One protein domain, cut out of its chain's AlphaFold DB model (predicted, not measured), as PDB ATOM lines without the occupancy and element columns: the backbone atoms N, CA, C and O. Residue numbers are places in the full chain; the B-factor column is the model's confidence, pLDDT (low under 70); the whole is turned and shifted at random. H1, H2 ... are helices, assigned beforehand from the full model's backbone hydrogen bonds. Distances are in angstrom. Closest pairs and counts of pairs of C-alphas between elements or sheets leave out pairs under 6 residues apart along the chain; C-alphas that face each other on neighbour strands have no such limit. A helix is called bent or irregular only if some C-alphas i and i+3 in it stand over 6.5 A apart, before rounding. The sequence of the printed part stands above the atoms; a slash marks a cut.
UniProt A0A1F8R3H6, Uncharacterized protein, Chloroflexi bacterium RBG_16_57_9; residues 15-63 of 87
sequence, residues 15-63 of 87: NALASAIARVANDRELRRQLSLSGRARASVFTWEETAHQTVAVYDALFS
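What this domain is: This is residues 15 to 63 of the 87 residues of an uncharacterized protein of Chloroflexi bacterium RBG_16_57_9 (UniProt A0A1F8R3H6). Three helices follow one another as an open L with no packed core: H1 is the short arm, and it meets H2 at a corner near Asp 27. H2 and then H3 make the long arm, which runs on to Ser 63, and H3 packs on neither of the other helices. The printed part has 49 residues with three named helices, in the order H1, H2, H3, and no named strand; the class is all helix. The whole is extended, with a radius of gyration of the C-alphas of 18.5 A, and the C-alphas span 54 by 24 by 10 A along their three main axes.

How they stand to each other: H1, residues 15 to 26, comes first and is joined to H2, residues 28 to 42, by a tight link of 1 residue. H1 and H2 only just touch, with 3 pairs of C-alphas within 8 A, and they touch only at the corner by their link. H1 touches H2 with residues 24 to 25 alone, and H2 touches H1 with residues 30 to 31 alone; the closest C-alphas of the two helices are those of Val 24 and Arg 31, 5.4 A apart. Their lines stand about perpendicular, at 79 degrees, and their centres are 15.7 A apart. A tight link of 4 residues joins H2 to H3, residues 47 to 63, yet H2 and H3 are apart. H1 and H3 are apart too. In the backbones of H1, H2 and H3 every O i to N i+4 pair is within hydrogen-bond range.

Where its parts are: H1 begins at Asn 15, with its C-alpha at (170.279, 139.555, 208.670), and ends at Asn 26, 16.3 A away from first to last C-alpha. H2 runs from Arg 28, C-alpha at (154.619, 148.800, 198.087), to Ala 42 and measures 20.8 A from first to last C-alpha. H3, the longest helix with 17 residues, runs from Trp 47 to Ser 63 over 24.5 A, and its last C-alpha is at (197.950, 157.387, 169.276). No helix is bent or irregular.

The domain as a whole: The two C-alphas farthest apart are those of Asn 26 and Ser 63, 54.6 A, while the first and last printed C-alphas, those of Asn 15 and Ser 63, are 51.3 A apart. Residues 15 to 22, 25 to 30 and 35 to 63 stand free. The printed part has no cut, and both links are tight. It covers residues 15 to 63 of a full chain of 87 residues. The mean pLDDT of the printed part is 96.8, and no printed residue is under 70.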
ATOM      1  N   ASN A  15     171.497 139.039 208.040       98.31
ATOM      2  CA  ASN A  15     170.279 139.555 208.670       98.31
ATOM      3  C   ASN A  15     169.867 140.897 208.061       98.31
ATOM      4  O   ASN A  15     168.675 141.125 207.820       98.31
ATOM      5  N   ALA A  16     170.837 141.767 207.767       97.81
ATOM      6  CA  ALA A  16     170.586 143.021 207.065       97.81
ATOM      7  C   ALA A  16     170.046 142.770 205.650       97.81
ATOM      8  O   ALA A  16     169.055 143.391 205.253       97.81
ATOM      9  N   LEU A  17     170.633 141.818 204.915       98.06
ATOM     10  CA  LEU A  17     170.162 141.447 203.582       98.06
ATOM     11  C   LEU A  17     168.730 140.886 203.614       98.06
ATOM     12  O   LEU A  17     167.874 141.353 202.860       98.06
ATOM     13  N   ALA A  18     168.445 139.936 204.511       98.25
ATOM     14  CA  ALA A  18     167.106 139.361 204.669       98.25
ATOM     15  C   ALA A  18     166.062 140.440 205.005       98.25
ATOM     16  O   ALA A  18     164.992 140.493 204.392       98.25
ATOM     17  N   SER A  19     166.401 141.345 205.925       98.12
ATOM     18  CA  SER A  19     165.531 142.454 206.326       98.12
ATOM     19  C   SER A  19     165.281 143.436 205.177       98.12
ATOM     20  O   SER A  19     164.146 143.875 204.978       98.12
ATOM     21  N   ALA A  20     166.305 143.755 204.380       97.62
ATOM     22  CA  ALA A  20     166.166 144.628 203.215       97.62
ATOM     23  C   ALA A  20     165.258 144.012 202.140       97.62
ATOM     24  O   ALA A  20     164.366 144.694 201.628       97.62
ATOM     25  N   ILE A  21     165.426 142.719 201.845       97.62
ATOM     26  CA  ILE A  21     164.560 141.988 200.908       97.62
ATOM     27  C   ILE A  21     163.112 141.989 201.413       97.62
ATOM     28  O   ILE A  21     162.201 142.355 200.667       97.62
ATOM     29  N   ALA A  22     162.893 141.645 202.687       98.31
ATOM     30  CA  ALA A  22     161.560 141.631 203.288       98.31
ATOM     31  C   ALA A  22     160.897 143.015 203.255       98.31
ATOM     32  O   ALA A  22     159.705 143.124 202.955       98.31
ATOM     33  N   ARG A  23     161.661 144.083 203.508       98.00
ATOM     34  CA  ARG A  23     161.165 145.460 203.433       98.00
ATOM     35  C   ARG A  23     160.702 145.809 202.020       98.00
ATOM     36  O   ARG A  23     159.584 146.284 201.862       98.00
ATOM     37  N   VAL A  24     161.503 145.526 200.992       97.81
ATOM     38  CA  VAL A  24     161.125 145.796 199.590       97.81
ATOM     39  C   VAL A  24     159.921 144.955 199.147       97.81
ATOM     40  O   VAL A  24     159.089 145.422 198.369       97.81
ATOM     41  N   ALA A  25     159.793 143.720 199.637       98.06
ATOM     42  CA  ALA A  25     158.665 142.855 199.297       98.06
ATOM     43  C   ALA A  25     157.330 143.364 199.875       98.06
ATOM     44  O   ALA A  25     156.307 143.320 199.180       98.06
ATOM     45  N   ASN A  26     157.357 143.861 201.116       98.38
ATOM     46  CA  ASN A  26     156.162 144.233 201.877       98.38
ATOM     47  C   ASN A  26     155.793 145.724 201.778       98.38
ATOM     48  O   ASN A  26     154.617 146.066 201.885       98.38
ATOM     49  N   ASP A  27     156.753 146.614 201.525       98.44
ATOM     50  CA  ASP A  27     156.503 148.045 201.339       98.44
ATOM     51  C   ASP A  27     156.282 148.369 199.853       98.44
ATOM     52  O   ASP A  27     157.209 148.463 199.040       98.44
ATOM     53  N   ARG A  28     155.008 148.534 199.477       98.25
ATOM     54  CA  ARG A  28     154.619 148.800 198.087       98.25
ATOM     55  C   ARG A  28     155.144 150.139 197.575       98.25
ATOM     56  O   ARG A  28     155.468 150.213 196.387       98.25
ATOM     57  N   GLU A  29     155.200 151.161 198.422       98.00
ATOM     58  CA  GLU A  29     155.614 152.496 197.997       98.00
ATOM     59  C   GLU A  29     157.127 152.551 197.809       98.00
ATOM     60  O   GLU A  29     157.589 152.968 196.746       98.00
ATOM     61  N   LEU A  30     157.890 151.999 198.755       97.31
ATOM     62  CA  LEU A  30     159.337 151.841 198.605       97.31
ATOM     63  C   LEU A  30     159.682 151.070 197.326       97.31
ATOM     64  O   LEU A  30     160.508 151.512 196.528       97.31
ATOM     65  N   ARG A  31     159.014 149.938 197.079       97.62
ATOM     66  CA  ARG A  31     159.219 149.147 195.857       97.62
ATOM     67  C   ARG A  31     158.947 149.955 194.590       97.62
ATOM     68  O   ARG A  31     159.697 149.835 193.618       97.62
ATOM     69  N   ARG A  32     157.879 150.759 194.574       97.81
ATOM     70  CA  ARG A  32     157.530 151.619 193.432       97.81
ATOM     71  C   ARG A  32     158.616 152.666 193.192       97.81
ATOM     72  O   ARG A  32     159.046 152.824 192.050       97.81
ATOM     73  N   GLN A  33     159.075 153.333 194.250       97.31
ATOM     74  CA  GLN A  33     160.132 154.342 194.181       97.31
ATOM     75  C   GLN A  33     161.437 153.748 193.646       97.31
ATOM     76  O   GLN A  33     161.946 154.220 192.631       97.31
ATOM     77  N   LEU A  34     161.917 152.650 194.240       97.44
ATOM     78  CA  LEU A  34     163.143 151.975 193.800       97.44
ATOM     79  C   LEU A  34     163.043 151.490 192.348       97.44
ATOM     80  O   LEU A  34     163.995 151.624 191.585       97.44
ATOM     81  N   SER A  35     161.875 150.988 191.926       96.75
ATOM     82  CA  SER A  35     161.658 150.553 190.538       96.75
ATOM     83  C   SER A  35     161.754 151.710 189.541       96.75
ATOM     84  O   SER A  35     162.339 151.551 188.469       96.75
ATOM     85  N   LEU A  36     161.173 152.867 189.870       97.19
ATOM     86  CA  LEU A  36     161.230 154.057 189.018       97.19
ATOM     87  C   LEU A  36     162.654 154.603 188.929       97.19
ATOM     88  O   LEU A  36     163.167 154.779 187.822       97.19
ATOM     89  N   SER A  37     163.312 154.787 190.075       96.50
ATOM     90  CA  SER A  37     164.702 155.242 190.143       96.50
ATOM     91  C   SER A  37     165.647 154.277 189.423       96.50
ATOM     92  O   SER A  37     166.526 154.711 188.680       96.50
ATOM     93  N   GLY A  38     165.432 152.966 189.566       95.88
ATOM     94  CA  GLY A  38     166.201 151.926 188.881       95.88
ATOM     95  C   GLY A  38     166.079 151.988 187.369       95.88
ATOM     96  O   GLY A  38     167.095 151.941 186.683       95.88
ATOM     97  N   ARG A  39     164.866 152.165 186.835       96.38
ATOM     98  CA  ARG A  39     164.665 152.307 185.383       96.38
ATOM     99  C   ARG A  39     165.306 153.583 184.843       96.38
ATOM    100  O   ARG A  39     166.005 153.512 183.838       96.38
ATOM    101  N   ALA A  40     165.119 154.711 185.529       94.81
ATOM    102  CA  ALA A  40     165.729 155.983 185.143       94.81
ATOM    103  C   ALA A  40     167.267 155.931 185.188       94.81
ATOM    104  O   ALA A  40     167.946 156.519 184.351       94.81
ATOM    105  N   ARG A  41     167.842 155.195 186.147       94.88
ATOM    106  CA  ARG A  41     169.290 154.976 186.223       94.88
ATOM    107  C   ARG A  41     169.781 153.988 185.169       94.88
ATOM    108  O   ARG A  41     170.843 154.200 184.604       94.88
ATOM    109  N   ALA A  42     169.044 152.917 184.901       94.81
ATOM    110  CA  ALA A  42     169.429 151.933 183.895       94.81
ATOM    111  C   ALA A  42     169.446 152.540 182.486       94.81
ATOM    112  O   ALA A  42     170.342 152.227 181.710       94.81
ATOM    113  N   SER A  43     168.525 153.459 182.173       94.19
ATOM    114  CA  SER A  43     168.455 154.083 180.846       94.19
ATOM    115  C   SER A  43     169.671 154.936 180.479       94.19
ATOM    116  O   SER A  43     169.854 155.216 179.301       94.19
ATOM    117  N   VAL A  44     170.502 155.347 181.447       93.44
ATOM    118  CA  VAL A  44     171.748 156.078 181.144       93.44
ATOM    119  C   VAL A  44     172.923 155.159 180.791       93.44
ATOM    120  O   VAL A  44     173.947 155.648 180.331       93.44
ATOM    121  N   PHE A  45     172.801 153.845 180.997       93.69
ATOM    122  CA  PHE A  45     173.831 152.870 180.635       93.69
ATOM    123  C   PHE A  45     173.411 152.136 179.362       93.69
ATOM    124  O   PHE A  45     172.683 151.144 179.417       93.69
ATOM    125  N   THR A  46     173.854 152.636 178.208       96.50
ATOM    126  CA  THR A  46     173.547 152.040 176.904       96.50
ATOM    127  C   THR A  46     174.741 151.260 176.355       96.50
ATOM    128  O   THR A  46     175.905 151.566 176.627       96.50
ATOM    129  N   TRP A  47     174.452 150.230 175.557       97.00
ATOM    130  CA  TRP A  47     175.487 149.476 174.846       97.00
ATOM    131  C   TRP A  47     176.217 150.325 173.805       97.00
ATOM    132  O   TRP A  47     177.416 150.159 173.624       97.00
ATOM    133  N   GLU A  48     175.512 151.253 173.161       98.00
ATOM    134  CA  GLU A  48     176.089 152.176 172.183       98.00
ATOM    135  C   GLU A  48     177.133 153.097 172.821       98.00
ATOM    136  O   GLU A  48     178.265 153.157 172.350       98.00
ATOM    137  N   GLU A  49     176.806 153.720 173.958       97.69
ATOM    138  CA  GLU A  49     177.762 154.557 174.689       97.69
ATOM    139  C   GLU A  49     178.953 153.731 175.188       97.69
ATOM    140  O   GLU A  49     180.099 154.160 175.093       97.69
ATOM    141  N   THR A  50     178.706 152.499 175.645       98.06
ATOM    142  CA  THR A  50     179.779 151.572 176.039       98.06
ATOM    143  C   THR A  50     180.722 151.278 174.866       98.06
ATOM    144  O   THR A  50     181.944 151.275 175.038       98.06
ATOM    145  N   ALA A  51     180.182 151.050 173.665       98.00
ATOM    146  CA  ALA A  51     180.974 150.798 172.465       98.00
ATOM    147  C   ALA A  51     181.798 152.029 172.065       98.00
ATOM    148  O   ALA A  51     183.002 151.900 171.841       98.00
ATOM    149  N   HIS A  52     181.190 153.220 172.053       98.38
ATOM    150  CA  HIS A  52     181.894 154.473 171.766       98.38
ATOM    151  C   HIS A  52     183.039 154.728 172.752       98.38
ATOM    152  O   HIS A  52     184.159 155.014 172.331       98.38
ATOM    153  N   GLN A  53     182.795 154.554 174.053       98.00
ATOM    154  CA  GLN A  53     183.830 154.707 175.078       98.00
ATOM    155  C   GLN A  53     184.958 153.682 174.915       98.00
ATOM    156  O   GLN A  53     186.127 154.016 175.094       98.00
ATOM    157  N   THR A  54     184.628 152.445 174.535       97.88
ATOM    158  CA  THR A  54     185.628 151.395 174.290       97.88
ATOM    159  C   THR A  54     186.513 151.738 173.089       97.88
ATOM    160  O   THR A  54     187.737 151.666 173.192       97.88
ATOM    161  N   VAL A  55     185.913 152.161 171.970       98.06
ATOM    162  CA  VAL A  55     186.652 152.584 170.767       98.06
ATOM    163  C   VAL A  55     187.545 153.785 171.070       98.06
ATOM    164  O   VAL A  55     188.715 153.762 170.710       98.06
ATOM    165  N   ALA A  56     187.051 154.774 171.820       97.94
ATOM    166  CA  ALA A  56     187.847 155.937 172.202       97.94
ATOM    167  C   ALA A  56     189.129 155.554 172.967       97.94
ATOM    168  O   ALA A  56     190.173 156.177 172.775       97.94
ATOM    169  N   VAL A  57     189.081 154.512 173.807       97.25
ATOM    170  CA  VAL A  57     190.279 153.987 174.482       97.25
ATOM    171  C   VAL A  57     191.230 153.326 173.486       97.25
ATOM    172  O   VAL A  57     192.436 153.547 173.574       97.25
ATOM    173  N   TYR A  58     190.723 152.535 172.539       96.44
ATOM    174  CA  TYR A  58     191.563 151.928 171.502       96.44
ATOM    175  C   TYR A  58     192.238 152.986 170.630       96.44
ATOM    176  O   TYR A  58     193.454 152.929 170.456       96.44
ATOM    177  N   ASP A  59     191.495 153.989 170.171       96.44
ATOM    178  CA  ASP A  59     192.036 155.105 169.392       96.44
ATOM    179  C   ASP A  59     193.100 155.874 170.187       96.44
ATOM    180  O   ASP A  59     194.182 156.170 169.674       96.44
ATOM    181  N   ALA A  60     192.844 156.128 171.477       95.38
ATOM    182  CA  ALA A  60     193.823 156.750 172.358       95.38
ATOM    183  C   ALA A  60     195.100 155.901 172.481       95.38
ATOM    184  O   ALA A  60     196.196 156.450 172.383       95.38
ATOM    185  N   LEU A  61     194.992 154.577 172.631       94.56
ATOM    186  CA  LEU A  61     196.154 153.685 172.696       94.56
ATOM    187  C   LEU A  61     196.935 153.638 171.379       94.56
ATOM    188  O   LEU A  61     198.163 153.652 171.420       94.56
ATOM    189  N   PHE A  62     196.256 153.636 170.229       92.00
ATOM    190  CA  PHE A  62     196.920 153.689 168.921       92.00
ATOM    191  C   PHE A  62     197.647 155.015 168.666       92.00
ATOM    192  O   PHE A  62     198.583 155.050 167.870       92.00
ATOM    193  N   SER A  63     197.255 156.095 169.348       90.75
ATOM    194  CA  SER A  63     197.950 157.387 169.276       90.75
ATOM    195  C   SER A  63     199.211 157.467 170.151       90.75
ATOM    196  O   SER A  63     200.030 158.372 169.974       90.75
TER     197      SER A  63